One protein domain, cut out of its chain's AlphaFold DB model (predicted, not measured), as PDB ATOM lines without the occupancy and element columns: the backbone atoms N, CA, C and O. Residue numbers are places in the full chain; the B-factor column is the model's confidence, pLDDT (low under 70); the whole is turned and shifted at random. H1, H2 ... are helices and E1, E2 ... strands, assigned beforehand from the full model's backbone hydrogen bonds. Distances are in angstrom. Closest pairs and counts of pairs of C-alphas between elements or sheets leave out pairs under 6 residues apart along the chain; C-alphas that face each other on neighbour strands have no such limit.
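This is residues 151 to 174, 189 to 241 and 308 to 329 of the 329 residues of the protein "Chorein_N domain-containing protein" of Leptidea sinapis (UniProt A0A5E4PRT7). One sheet of five strands is folded like a roof: its four long strands, E2 to E5, each bend sharply partway along, and E1 is a short edge strand on one slope. The helix H1 follows E4 at the end of the other slope; the two layers are this sheet and H1 on one face of it. The printed part has 99 residues, with E1, E2, E3, E4, H1 and E5 along the chain; the mixed sheet has the order E1, E2, E3, E4, E5, and the class is mostly strand. The whole is loose, with a radius of gyration of the C-alphas of 18.2 A and spans of 66 by 29 by 18 A.

E4, residues 212 to 229, is 40.1 A long and bends by 83 degrees at residue 222. E3 is residues 191 to 204, 34.2 A; E2 is residues 160 to 174, 36.8 A; E5 is residues 310 to 324, 33.9 A, ending at C-alpha 324 (-26.400, 25.998, -32.894). E1, residues 151 to 155, begins at C-alpha 151 (8.555, 25.747, -36.047). H1 is residues 230 to 241, 16.8 A.

E4 and E5 are parallel, with N 219 and O 313 2.8 A apart. E3 and E4 form an antiparallel hairpin, with N 199 and O 218 at 2.8 A. E2 and E3 are antiparallel, with N 165 and O 198 at 2.8 A. E1 and E2 form another antiparallel hairpin, with N 152 and O 164 at 2.9 A. H1 is on the sheet at a height of 8.2 A, only just over none of its strands, with 2 of its C-alphas falling on E2 and 2 on E4; the closest C-alphas of H1 and E2 are those of Gln 232 and Leu 174, 6.4 A apart. Every O i to N i+4 pair in H1 is within hydrogen-bond range.

The C-alphas of Asn 208 and Leu 329, the farthest apart, are 66.5 A apart. Residues 175 to 188 and 242 to 307 are not printed; the C-alpha gaps are 6.9 A and 25.6 A. Of the links printed whole, none is long. Residues 155 to 158, 207 to 210 and 327 to 329 have pLDDT under 70.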
ATOM      1  N   VAL A 151       8.119  26.731 -35.053       85.62
ATOM      2  CA  VAL A 151       8.555  25.747 -36.047       85.62
ATOM      3  C   VAL A 151       9.882  25.153 -35.592       85.62
ATOM      4  O   VAL A 151      10.919  25.808 -35.669       85.62
ATOM      5  N   ASP A 152       9.845  23.902 -35.144       82.88
ATOM      6  CA  ASP A 152      11.029  23.167 -34.704       82.88
ATOM      7  C   ASP A 152      11.497  22.211 -35.809       82.88
ATOM      8  O   ASP A 152      10.711  21.420 -36.338       82.88
ATOM      9  N   ASN A 153      12.788  22.238 -36.141       77.69
ATOM     10  CA  ASN A 153      13.407  21.222 -36.994       77.69
ATOM     11  C   ASN A 153      13.772  20.012 -36.120       77.69
ATOM     12  O   ASN A 153      14.623  20.128 -35.244       77.69
ATOM     13  N   ILE A 154      13.125  18.863 -36.340       73.50
ATOM     14  CA  ILE A 154      13.331  17.662 -35.508       73.50
ATOM     15  C   ILE A 154      14.545  16.860 -35.982       73.50
ATOM     16  O   ILE A 154      15.287  16.327 -35.167       73.50
ATOM     17  N   ASP A 155      14.721  16.731 -37.298       68.25
ATOM     18  CA  ASP A 155      15.800  15.939 -37.884       68.25
ATOM     19  C   ASP A 155      16.065  16.391 -39.331       68.25
ATOM     20  O   ASP A 155      15.117  16.639 -40.090       68.25
ATOM     21  N   GLN A 156      17.345  16.503 -39.693       61.56
ATOM     22  CA  GLN A 156      17.838  16.855 -41.031       61.56
ATOM     23  C   GLN A 156      18.720  15.737 -41.611       61.56
ATOM     24  O   GLN A 156      19.748  15.999 -42.231       61.56
ATOM     25  N   ASN A 157      18.338  14.475 -41.409       63.28
ATOM     26  CA  ASN A 157      18.947  13.362 -42.128       63.28
ATOM     27  C   ASN A 157      18.569  13.433 -43.615       63.28
ATOM     28  O   ASN A 157      17.441  13.112 -43.997       63.28
ATOM     29  N   ASP A 158      19.507  13.869 -44.459       62.69
ATOM     30  CA  ASP A 158      19.323  13.934 -45.909       62.69
ATOM     31  C   ASP A 158      18.901  12.551 -46.462       62.69
ATOM     32  O   ASP A 158      19.495  11.537 -46.087       62.69
ATOM     33  N   PRO A 159      17.889  12.458 -47.354       73.62
ATOM     34  CA  PRO A 159      17.123  13.521 -48.014       73.62
ATOM     35  C   PRO A 159      15.737  13.780 -47.371       73.62
ATOM     36  O   PRO A 159      14.751  13.971 -48.086       73.62
ATOM     37  N   ILE A 160      15.600  13.736 -46.041       81.25
ATOM     38  CA  ILE A 160      14.322  13.944 -45.335       81.25
ATOM     39  C   ILE A 160      14.415  15.163 -44.414       81.25
ATOM     40  O   ILE A 160      15.294  15.256 -43.564       81.25
ATOM     41  N   ILE A 161      13.448  16.071 -44.533       80.75
ATOM     42  CA  ILE A 161      13.276  17.201 -43.616       80.75
ATOM     43  C   ILE A 161      12.050  16.931 -42.747       80.75
ATOM     44  O   ILE A 161      10.950  16.732 -43.272       80.75
ATOM     45  N   ARG A 162      12.225  16.941 -41.419       85.50
ATOM     46  CA  ARG A 162      11.123  16.820 -40.450       85.50
ATOM     47  C   ARG A 162      10.959  18.105 -39.652       85.50
ATOM     48  O   ARG A 162      11.896  18.543 -38.984       85.50
ATOM     49  N   ARG A 163       9.755  18.673 -39.682       85.19
ATOM     50  CA  ARG A 163       9.379  19.871 -38.921       85.19
ATOM     51  C   ARG A 163       8.190  19.586 -38.019       85.19
ATOM     52  O   ARG A 163       7.259  18.890 -38.422       85.19
ATOM     53  N   LEU A 164       8.212  20.148 -36.820       89.44
ATOM     54  CA  LEU A 164       7.061  20.211 -35.930       89.44
ATOM     55  C   LEU A 164       6.612  21.660 -35.830       89.44
ATOM     56  O   LEU A 164       7.342  22.515 -35.337       89.44
ATOM     57  N   ILE A 165       5.413  21.917 -36.327       90.25
ATOM     58  CA  ILE A 165       4.747  23.208 -36.251       90.25
ATOM     59  C   ILE A 165       3.736  23.106 -35.116       90.25
ATOM     60  O   ILE A 165       2.868  22.239 -35.159       90.25
ATOM     61  N   ARG A 166       3.843  23.968 -34.108       92.62
ATOM     62  CA  ARG A 166       2.846  24.051 -33.031       92.62
ATOM     63  C   ARG A 166       2.100  25.367 -33.126       92.62
ATOM     64  O   ARG A 166       2.733  26.408 -33.303       92.62
ATOM     65  N   LEU A 167       0.780  25.293 -33.023       94.12
ATOM     66  CA  LEU A 167      -0.138  26.422 -32.970       94.12
ATOM     67  C   LEU A 167      -0.813  26.399 -31.600       94.12
ATOM     68  O   LEU A 167      -1.695  25.573 -31.359       94.12
ATOM     69  N   ASP A 168      -0.401  27.301 -30.716       94.56
ATOM     70  CA  ASP A 168      -1.004  27.446 -29.396       94.56
ATOM     71  C   ASP A 168      -2.046  28.562 -29.396       94.56
ATOM     72  O   ASP A 168      -1.807  29.664 -29.905       94.56
ATOM     73  N   ASP A 169      -3.157  28.302 -28.702       95.44
ATOM     74  CA  ASP A 169      -4.223  29.282 -28.477       95.44
ATOM     75  C   ASP A 169      -4.812  29.794 -29.808       95.44
ATOM     76  O   ASP A 169      -4.992  30.993 -30.028       95.44
ATOM     77  N   LEU A 170      -5.071  28.854 -30.721       95.06
ATOM     78  CA  LEU A 170      -5.665  29.095 -32.029       95.06
ATOM     79  C   LEU A 170      -7.159  29.383 -31.891       95.06
ATOM     80  O   LEU A 170      -7.920  28.572 -31.368       95.06
ATOM     81  N   THR A 171      -7.590  30.520 -32.417       96.19
ATOM     82  CA  THR A 171      -8.997  30.912 -32.506       96.19
ATOM     83  C   THR A 171      -9.358  31.148 -33.966       96.19
ATOM     84  O   THR A 171      -8.635  31.847 -34.675       96.19
ATOM     85  N   LEU A 172     -10.456  30.545 -34.414       95.62
ATOM     86  CA  LEU A 172     -10.991  30.679 -35.765       95.62
ATOM     87  C   LEU A 172     -12.375  31.314 -35.675       95.62
ATOM     88  O   LEU A 172     -13.253  30.747 -35.028       95.62
ATOM     89  N   CYS A 173     -12.582  32.444 -36.337       96.50
ATOM     90  CA  CYS A 173     -13.866  33.134 -36.404       96.50
ATOM     91  C   CYS A 173     -14.325  33.249 -37.854       96.50
ATOM     92  O   CYS A 173     -13.508  33.376 -38.767       96.50
ATOM     93  N   LEU A 174     -15.639  33.215 -38.043       96.31
ATOM     94  CA  LEU A 174     -16.281  33.438 -39.326       96.31
ATOM     95  C   LEU A 174     -17.436  34.403 -39.115       96.31
ATOM     96  O   LEU A 174     -18.381  34.091 -38.386       96.31
ATOM     97  N   PRO A 189     -16.783  32.190 -32.013       95.69
ATOM     98  CA  PRO A 189     -15.720  31.531 -32.760       95.69
ATOM     99  C   PRO A 189     -16.102  30.111 -33.188       95.69
ATOM    100  O   PRO A 189     -16.635  29.334 -32.394       95.69
ATOM    101  N   LEU A 190     -15.727  29.748 -34.415       95.94
ATOM    102  CA  LEU A 190     -15.822  28.382 -34.923       95.94
ATOM    103  C   LEU A 190     -14.941  27.418 -34.125       95.94
ATOM    104  O   LEU A 190     -15.323  26.283 -33.856       95.94
ATOM    105  N   LEU A 191     -13.747  27.881 -33.751       95.19
ATOM    106  CA  LEU A 191     -12.827  27.209 -32.837       95.19
ATOM    107  C   LEU A 191     -12.318  28.242 -31.844       95.19
ATOM    108  O   LEU A 191     -11.876  29.314 -32.249       95.19
ATOM    109  N   TYR A 192     -12.324  27.909 -30.559       95.00
ATOM    110  CA  TYR A 192     -11.844  28.807 -29.515       95.00
ATOM    111  C   TYR A 192     -10.650  28.200 -28.783       95.00
ATOM    112  O   TYR A 192     -10.765  27.125 -28.194       95.00
ATOM    113  N   ARG A 193      -9.514  28.911 -28.807       94.88
ATOM    114  CA  ARG A 193      -8.281  28.587 -28.059       94.88
ATOM    115  C   ARG A 193      -7.827  27.126 -28.201       94.88
ATOM    116  O   ARG A 193      -7.428  26.483 -27.231       94.88
ATOM    117  N   CYS A 194      -7.906  26.598 -29.415       93.69
ATOM    118  CA  CYS A 194      -7.483  25.249 -29.761       93.69
ATOM    119  C   CYS A 194      -5.950  25.154 -29.818       93.69
ATOM    120  O   CYS A 194      -5.272  26.126 -30.147       93.69
ATOM    121  N   GLN A 195      -5.396  23.979 -29.525       95.50
ATOM    122  CA  GLN A 195      -3.981  23.688 -29.744       95.50
ATOM    123  C   GLN A 195      -3.841  22.643 -30.850       95.50
ATOM    124  O   GLN A 195      -4.481  21.587 -30.792       95.50
ATOM    125  N   LEU A 196      -3.007  22.940 -31.849       94.44
ATOM    126  CA  LEU A 196      -2.734  22.054 -32.980       94.44
ATOM    127  C   LEU A 196      -1.232  21.805 -33.115       94.44
ATOM    128  O   LEU A 196      -0.450  22.748 -33.219       94.44
ATOM    129  N   ASP A 197      -0.857  20.535 -33.221       95.00
ATOM    130  CA  ASP A 197       0.502  20.115 -33.551       95.00
ATOM    131  C   ASP A 197       0.510  19.514 -34.960       95.00
ATOM    132  O   ASP A 197      -0.157  18.513 -35.224       95.00
ATOM    133  N   LEU A 198       1.285  20.092 -35.875       93.06
ATOM    134  CA  LEU A 198       1.470  19.583 -37.229       93.06
ATOM    135  C   LEU A 198       2.887  19.035 -37.386       93.06
ATOM    136  O   LEU A 198       3.876  19.763 -37.293       93.06
ATOM    137  N   ARG A 199       3.000  17.742 -37.679       92.31
ATOM    138  CA  ARG A 199       4.255  17.107 -38.088       92.31
ATOM    139  C   ARG A 199       4.333  17.106 -39.604       92.31
ATOM    140  O   ARG A 199       3.541  16.441 -40.268       92.31
ATOM    141  N   VAL A 200       5.295  17.841 -40.137       88.50
ATOM    142  CA  VAL A 200       5.533  17.973 -41.571       88.50
ATOM    143  C   VAL A 200       6.783  17.187 -41.938       88.50
ATOM    144  O   VAL A 200       7.866  17.437 -41.407       88.50
ATOM    145  N   LEU A 201       6.636  16.230 -42.847       89.19
ATOM    146  CA  LEU A 201       7.724  15.448 -43.414       89.19
ATOM    147  C   LEU A 201       7.818  15.753 -44.905       89.19
ATOM    148  O   LEU A 201       6.924  15.408 -45.678       89.19
ATOM    149  N   THR A 202       8.934  16.347 -45.310       84.62
ATOM    150  CA  THR A 202       9.265  16.576 -46.716       84.62
ATOM    151  C   THR A 202      10.349  15.591 -47.122       84.62
ATOM    152  O   THR A 202      11.446  15.604 -46.561       84.62
ATOM    153  N   ARG A 203      10.063  14.728 -48.100       85.75
ATOM    154  CA  ARG A 203      11.102  13.909 -48.746       85.75
ATOM    155  C   ARG A 203      11.628  14.675 -49.937       85.75
ATOM    156  O   ARG A 203      10.828  15.132 -50.746       85.75
ATOM    157  N   LEU A 204      12.938  14.795 -50.061       81.94
ATOM    158  CA  LEU A 204      13.588  15.450 -51.186       81.94
ATOM    159  C   LEU A 204      13.937  14.424 -52.271       81.94
ATOM    160  O   LEU A 204      14.174  13.252 -51.982       81.94
ATOM    161  N   ILE A 205      13.976  14.869 -53.526       79.25
ATOM    162  CA  ILE A 205      14.479  14.074 -54.656       79.25
ATOM    163  C   ILE A 205      15.983  13.824 -54.480       79.25
ATOM    164  O   ILE A 205      16.470  12.731 -54.748       79.25
ATOM    165  N   SER A 206      16.712  14.835 -54.009       71.75
ATOM    166  CA  SER A 206      18.135  14.765 -53.682       71.75
ATOM    167  C   SER A 206      18.485  15.850 -52.663       71.75
ATOM    168  O   SER A 206      17.872  16.921 -52.664       71.75
ATOM    169  N   ALA A 207      19.497  15.590 -51.831       63.69
ATOM    170  CA  ALA A 207      20.043  16.550 -50.870       63.69
ATOM    171  C   ALA A 207      20.531  17.848 -51.538       63.69
ATOM    172  O   ALA A 207      20.392  18.925 -50.955       63.69
ATOM    173  N   ASN A 208      21.044  17.742 -52.772       58.59
ATOM    174  CA  ASN A 208      21.644  18.855 -53.513       58.59
ATOM    175  C   ASN A 208      20.612  19.701 -54.265       58.59
ATOM    176  O   ASN A 208      20.761  20.910 -54.338       58.59
ATOM    177  N   LYS A 209      19.555  19.081 -54.811       62.72
ATOM    178  CA  LYS A 209      18.526  19.800 -55.585       62.72
ATOM    179  C   LYS A 209      17.410  20.389 -54.717       62.72
ATOM    180  O   LYS A 209      16.614  21.158 -55.233       62.72
ATOM    181  N   ARG A 210      17.287  19.971 -53.444       63.75
ATOM    182  CA  ARG A 210      16.283  20.437 -52.452       63.75
ATOM    183  C   ARG A 210      14.817  20.466 -52.943       63.75
ATOM    184  O   ARG A 210      13.950  20.997 -52.257       63.75
ATOM    185  N   ARG A 211      14.517  19.789 -54.055       70.81
ATOM    186  CA  ARG A 211      13.176  19.619 -54.621       70.81
ATOM    187  C   ARG A 211      12.403  18.558 -53.854       70.81
ATOM    188  O   ARG A 211      12.905  17.448 -53.660       70.81
ATOM    189  N   ALA A 212      11.180  18.873 -53.443       72.00
ATOM    190  CA  ALA A 212      10.323  17.924 -52.747       72.00
ATOM    191  C   ALA A 212       9.837  16.811 -53.697       72.00
ATOM    192  O   ALA A 212       9.282  17.065 -54.760       72.00
ATOM    193  N   ARG A 213      10.045  15.557 -53.292       83.56
ATOM    194  CA  ARG A 213       9.472  14.345 -53.892       83.56
ATOM    195  C   ARG A 213       8.074  14.054 -53.348       83.56
ATOM    196  O   ARG A 213       7.241  13.531 -54.073       83.56
ATOM    197  N   SER A 214       7.841  14.323 -52.066       83.94
ATOM    198  CA  SER A 214       6.542  14.127 -51.413       83.94
ATOM    199  C   SER A 214       6.453  14.941 -50.128       83.94
ATOM    200  O   SER A 214       7.458  15.060 -49.413       83.94
ATOM    201  N   LEU A 215       5.252  15.406 -49.794       83.81
ATOM    202  CA  LEU A 215       4.946  16.100 -48.544       83.81
ATOM    203  C   LEU A 215       3.934  15.284 -47.736       83.81
ATOM    204  O   LEU A 215       2.875  14.921 -48.239       83.81
ATOM    205  N   THR A 216       4.233  15.007 -46.472       89.44
ATOM    206  CA  THR A 216       3.285  14.392 -45.539       89.44
ATOM    207  C   THR A 216       3.052  15.330 -44.369       89.44
ATOM    208  O   THR A 216       4.005  15.749 -43.717       89.44
ATOM    209  N   VAL A 217       1.792  15.643 -44.088       90.62
ATOM    210  CA  VAL A 217       1.375  16.491 -42.971       90.62
ATOM    211  C   VAL A 217       0.489  15.667 -42.045       90.62
ATOM    212  O   VAL A 217      -0.564  15.178 -42.449       90.62
ATOM    213  N   GLN A 218       0.925  15.499 -40.798       94.12
ATOM    214  CA  GLN A 218       0.149  14.841 -39.753       94.12
ATOM    215  C   GLN A 218      -0.290  15.872 -38.720       94.12
ATOM    216  O   GLN A 218       0.551  16.436 -38.024       94.12
ATOM    217  N   LEU A 219      -1.591  16.108 -38.611       94.00
ATOM    218  CA  LEU A 219      -2.182  16.973 -37.601       94.00
ATOM    219  C   LEU A 219      -2.560  16.147 -36.368       94.00
ATOM    220  O   LEU A 219      -3.210  15.110 -36.488       94.00
ATOM    221  N   ARG A 220      -2.184  16.616 -35.181       95.69
ATOM    222  CA  ARG A 220      -2.643  16.098 -33.893       95.69
ATOM    223  C   ARG A 220      -3.316  17.219 -33.112       95.69
ATOM    224  O   ARG A 220      -2.771  18.314 -32.994       95.69
ATOM    225  N   CYS A 221      -4.474  16.918 -32.544       94.19
ATOM    226  CA  CYS A 221      -5.179  17.801 -31.628       94.19
ATOM    227  C   CYS A 221      -5.786  16.975 -30.487       94.19
ATOM    228  O   CYS A 221      -6.427  15.951 -30.722       94.19
ATOM    229  N   SER A 222      -5.577  17.395 -29.241       90.75
ATOM    230  CA  SER A 222      -6.134  16.708 -28.066       90.75
ATOM    231  C   SER A 222      -7.635  16.967 -27.907       90.75
ATOM    232  O   SER A 222      -8.406  16.072 -27.559       90.75
ATOM    233  N   ARG A 223      -8.085  18.190 -28.188       92.31
ATOM    234  CA  ARG A 223      -9.494  18.564 -28.077       92.31
ATOM    235  C   ARG A 223      -9.881  19.546 -29.171       92.31
ATOM    236  O   ARG A 223      -9.560  20.728 -29.092       92.31
ATOM    237  N   LEU A 224     -10.641  19.050 -30.139       93.38
ATOM    238  CA  LEU A 224     -11.267  19.863 -31.170       93.38
ATOM    239  C   LEU A 224     -12.742  20.068 -30.812       93.38
ATOM    240  O   LEU A 224     -13.547  19.151 -30.946       93.38
ATOM    241  N   ALA A 225     -13.095  21.263 -30.348       94.06
ATOM    242  CA  ALA A 225     -14.484  21.658 -30.127       94.06
ATOM    243  C   ALA A 225     -14.867  22.695 -31.181       94.06
ATOM    244  O   ALA A 225     -14.524  23.870 -31.049       94.06
ATOM    245  N   TRP A 226     -15.525  22.233 -32.240       95.19
ATOM    246  CA  TRP A 226     -15.978  23.074 -33.337       95.19
ATOM    247  C   TRP A 226     -17.457  23.400 -33.181       95.19
ATOM    248  O   TRP A 226     -18.280  22.504 -32.986       95.19
ATOM    249  N   GLY A 227     -17.791  24.682 -33.259       95.19
ATOM    250  CA  GLY A 227     -19.158  25.177 -33.169       95.19
ATOM    251  C   GLY A 227     -19.519  25.997 -34.395       95.19
ATOM    252  O   GLY A 227     -18.677  26.706 -34.927       95.19
ATOM    253  N   VAL A 228     -20.766  25.921 -34.845       95.75
ATOM    254  CA  VAL A 228     -21.247  26.756 -35.948       95.75
ATOM    255  C   VAL A 228     -22.700  27.151 -35.730       95.75
ATOM    256  O   VAL A 228     -23.519  26.331 -35.302       95.75
ATOM    257  N   THR A 229     -23.030  28.406 -36.020       94.25
ATOM    258  CA  THR A 229     -24.416  28.897 -36.045       94.25
ATOM    259  C   THR A 229     -25.065  28.664 -37.411       94.25
ATOM    260  O   THR A 229     -24.382  28.421 -38.408       94.25
ATOM    261  N   SER A 230     -26.396  28.759 -37.494       92.62
ATOM    262  CA  SER A 230     -27.110  28.710 -38.781       92.62
ATOM    263  C   SER A 230     -26.601  29.754 -39.784       92.62
ATOM    264  O   SER A 230     -26.456  29.447 -40.964       92.62
ATOM    265  N   GLU A 231     -26.272  30.962 -39.321       91.62
ATOM    266  CA  GLU A 231     -25.716  32.019 -40.171       91.62
ATOM    267  C   GLU A 231     -24.313  31.656 -40.672       91.62
ATOM    268  O   GLU A 231     -24.068  31.665 -41.879       91.62
ATOM    269  N   GLN A 232     -23.415  31.241 -39.773       94.88
ATOM    270  CA  GLN A 232     -22.056  30.826 -40.135       94.88
ATOM    271  C   GLN A 232     -22.041  29.617 -41.078       94.88
ATOM    272  O   GLN A 232     -21.206  29.553 -41.981       94.88
ATOM    273  N   LEU A 233     -22.979  28.678 -40.924       93.50
ATOM    274  CA  LEU A 233     -23.109  27.531 -41.821       93.50
ATOM    275  C   LEU A 233     -23.415  27.976 -43.259       93.50
ATOM    276  O   LEU A 233     -22.832  27.442 -44.201       93.50
ATOM    277  N   LEU A 234     -24.276  28.982 -43.445       92.50
ATOM    278  CA  LEU A 234     -24.552  29.546 -44.770       92.50
ATOM    279  C   LEU A 234     -23.309  30.214 -45.373       92.50
ATOM    280  O   LEU A 234     -23.060  30.055 -46.568       92.50
ATOM    281  N   LEU A 235     -22.511  30.920 -44.564       93.06
ATOM    282  CA  LEU A 235     -21.243  31.511 -45.009       93.06
ATOM    283  C   LEU A 235     -20.252  30.427 -45.463       93.06
ATOM    284  O   LEU A 235     -19.697  30.527 -46.555       93.06
ATOM    285  N   LEU A 236     -20.092  29.353 -44.683       91.44
ATOM    286  CA  LEU A 236     -19.240  28.214 -45.049       91.44
ATOM    287  C   LEU A 236     -19.689  27.558 -46.354       91.44
ATOM    288  O   LEU A 236     -18.864  27.264 -47.214       91.44
ATOM    289  N   LEU A 237     -20.995  27.344 -46.529       91.56
ATOM    290  CA  LEU A 237     -21.533  26.758 -47.756       91.56
ATOM    291  C   LEU A 237     -21.317  27.658 -48.978       91.56
ATOM    292  O   LEU A 237     -21.136  27.132 -50.075       91.56
ATOM    293  N   ARG A 238     -21.329  28.989 -48.812       90.69
ATOM    294  CA  ARG A 238     -20.969  29.927 -49.886       90.69
ATOM    295  C   ARG A 238     -19.493  29.795 -50.259       90.69
ATOM    296  O   ARG A 238     -19.217  29.547 -51.426       90.69
ATOM    297  N   LEU A 239     -18.590  29.809 -49.275       86.56
ATOM    298  CA  LEU A 239     -17.153  29.595 -49.505       86.56
ATOM    299  C   LEU A 239     -16.859  28.253 -50.199       86.56
ATOM    300  O   LEU A 239     -16.033  28.189 -51.098       86.56
ATOM    301  N   LEU A 240     -17.552  27.173 -49.819       84.25
ATOM    302  CA  LEU A 240     -17.353  25.846 -50.421       84.25
ATOM    303  C   LEU A 240     -17.883  25.729 -51.858       84.25
ATOM    304  O   LEU A 240     -17.444  24.851 -52.603       84.25
ATOM    305  N   LYS A 241     -18.865  26.551 -52.242       83.38
ATOM    306  CA  LYS A 241     -19.432  26.548 -53.601       83.38
ATOM    307  C   LYS A 241     -18.547  27.271 -54.606       83.38
ATOM    308  O   LYS A 241     -18.680  27.020 -55.805       83.38
ATOM    309  N   ILE A 308       3.648  17.518 -56.878       72.31
ATOM    310  CA  ILE A 308       4.212  16.918 -55.665       72.31
ATOM    311  C   ILE A 308       3.067  16.242 -54.895       72.31
ATOM    312  O   ILE A 308       2.126  16.930 -54.502       72.31
ATOM    313  N   PRO A 309       3.114  14.921 -54.639       81.06
ATOM    314  CA  PRO A 309       2.076  14.256 -53.864       81.06
ATOM    315  C   PRO A 309       2.067  14.781 -52.422       81.06
ATOM    316  O   PRO A 309       3.095  14.755 -51.732       81.06
ATOM    317  N   ILE A 310       0.891  15.231 -51.973       83.06
ATOM    318  CA  ILE A 310       0.632  15.702 -50.609       83.06
ATOM    319  C   ILE A 310      -0.267  14.685 -49.901       83.06
ATOM    320  O   ILE A 310      -1.365  14.386 -50.360       83.06
ATOM    321  N   THR A 311       0.191  14.157 -48.769       87.69
ATOM    322  CA  THR A 311      -0.604  13.290 -47.888       87.69
ATOM    323  C   THR A 311      -0.940  14.042 -46.613       87.69
ATOM    324  O   THR A 311      -0.038  14.509 -45.919       87.69
ATOM    325  N   PHE A 312      -2.224  14.123 -46.278       90.94
ATOM    326  CA  PHE A 312      -2.704  14.730 -45.041       90.94
ATOM    327  C   PHE A 312      -3.383  13.673 -44.168       90.94
ATOM    328  O   PHE A 312      -4.222  12.913 -44.646       90.94
ATOM    329  N   SER A 313      -3.029  13.627 -42.887       92.56
ATOM    330  CA  SER A 313      -3.690  12.784 -41.886       92.56
ATOM    331  C   SER A 313      -3.952  13.597 -40.628       92.56
ATOM    332  O   SER A 313      -3.071  14.344 -40.209       92.56
ATOM    333  N   ALA A 314      -5.110  13.428 -39.998       93.12
ATOM    334  CA  ALA A 314      -5.455  14.121 -38.763       93.12
ATOM    335  C   ALA A 314      -5.858  13.126 -37.671       93.12
ATOM    336  O   ALA A 314      -6.586  12.171 -37.933       93.12
ATOM    337  N   PHE A 315      -5.386  13.365 -36.451       94.44
ATOM    338  CA  PHE A 315      -5.725  12.606 -35.257       94.44
ATOM    339  C   PHE A 315      -6.298  13.545 -34.194       94.44
ATOM    340  O   PHE A 315      -5.659  14.530 -33.812       94.44
ATOM    341  N   PHE A 316      -7.489  13.206 -33.706       94.06
ATOM    342  CA  PHE A 316      -8.212  13.947 -32.679       94.06
ATOM    343  C   PHE A 316      -8.477  13.015 -31.498       94.06
ATOM    344  O   PHE A 316      -9.082  11.964 -31.694       94.06
ATOM    345  N   GLU A 317      -8.036  13.370 -30.289       93.25
ATOM    346  CA  GLU A 317      -8.348  12.549 -29.102       93.25
ATOM    347  C   GLU A 317      -9.812  12.733 -28.687       93.25
ATOM    348  O   GLU A 317     -10.517  11.762 -28.433       93.25
ATOM    349  N   HIS A 318     -10.280  13.981 -28.669       93.75
ATOM    350  CA  HIS A 318     -11.675  14.328 -28.422       93.75
ATOM    351  C   HIS A 318     -12.154  15.303 -29.493       93.75
ATOM    352  O   HIS A 318     -11.534  16.347 -29.708       93.75
ATOM    353  N   MET A 319     -13.278  14.984 -30.134       94.62
ATOM    354  CA  MET A 319     -13.917  15.843 -31.126       94.62
ATOM    355  C   MET A 319     -15.369  16.111 -30.731       94.62
ATOM    356  O   MET A 319     -16.130  15.181 -30.474       94.62
ATOM    357  N   SER A 320     -15.747  17.385 -30.697       94.44
ATOM    358  CA  SER A 320     -17.122  17.839 -30.506       94.44
ATOM    359  C   SER A 320     -17.494  18.758 -31.660       94.44
ATOM    360  O   SER A 320     -16.753  19.689 -31.972       94.44
ATOM    361  N   LEU A 321     -18.626  18.469 -32.298       94.19
ATOM    362  CA  LEU A 321     -19.212  19.281 -33.357       94.19
ATOM    363  C   LEU A 321     -20.564  19.781 -32.855       94.19
ATOM    364  O   LEU A 321     -21.439  18.977 -32.533       94.19
ATOM    365  N   VAL A 322     -20.726  21.097 -32.767       93.81
ATOM    366  CA  VAL A 322     -21.939  21.730 -32.246       93.81
ATOM    367  C   VAL A 322     -22.573  22.568 -33.343       93.81
ATOM    368  O   VAL A 322     -21.996  23.553 -33.792       93.81
ATOM    369  N   TYR A 323     -23.789  22.203 -33.739       93.19
ATOM    370  CA  TYR A 323     -24.630  23.048 -34.578       93.19
ATOM    371  C   TYR A 323     -25.630  23.797 -33.700       93.19
ATOM    372  O   TYR A 323     -26.474  23.184 -33.045       93.19
ATOM    373  N   LYS A 324     -25.516  25.125 -33.666       89.06
ATOM    374  CA  LYS A 324     -26.400  25.998 -32.894       89.06
ATOM    375  C   LYS A 324     -27.561  26.425 -33.781       89.06
ATOM    376  O   LYS A 324     -27.415  27.299 -34.638       89.06
ATOM    377  N   VAL A 325     -28.702  25.778 -33.574       83.62
ATOM    378  CA  VAL A 325     -29.968  26.159 -34.200       83.62
ATOM    379  C   VAL A 325     -30.470  27.411 -33.487       83.62
ATOM    380  O   VAL A 325     -30.594  27.409 -32.263       83.62
ATOM    381  N   LEU A 326     -30.736  28.487 -34.230       70.00
ATOM    382  CA  LEU A 326     -31.443  29.636 -33.664       70.00
ATOM    383  C   LEU A 326     -32.818  29.156 -33.173       70.00
ATOM    384  O   LEU A 326     -33.506  28.456 -33.915       70.00
ATOM    385  N   ASN A 327     -33.213  29.514 -31.947       56.59
ATOM    386  CA  ASN A 327     -34.546  29.199 -31.434       56.59
ATOM    387  C   ASN A 327     -35.599  29.694 -32.432       56.59
ATOM    388  O   ASN A 327     -35.745  30.895 -32.646       56.59
ATOM    389  N   ILE A 328     -36.313  28.747 -33.037       51.69
ATOM    390  CA  ILE A 328     -37.555  29.005 -33.752       51.69
ATOM    391  C   ILE A 328     -38.595  29.194 -32.645       51.69
ATOM    392  O   ILE A 328     -39.085  28.209 -32.093       51.69
ATOM    393  N   LEU A 329     -38.833  30.443 -32.248       38.53
ATOM    394  CA  LEU A 329     -39.967  30.836 -31.411       38.53
ATOM    395  C   LEU A 329     -40.876  31.752 -32.218       38.53
ATOM    396  O   LEU A 329     -40.338  32.717 -32.811       38.53
TER     397      LEU A 329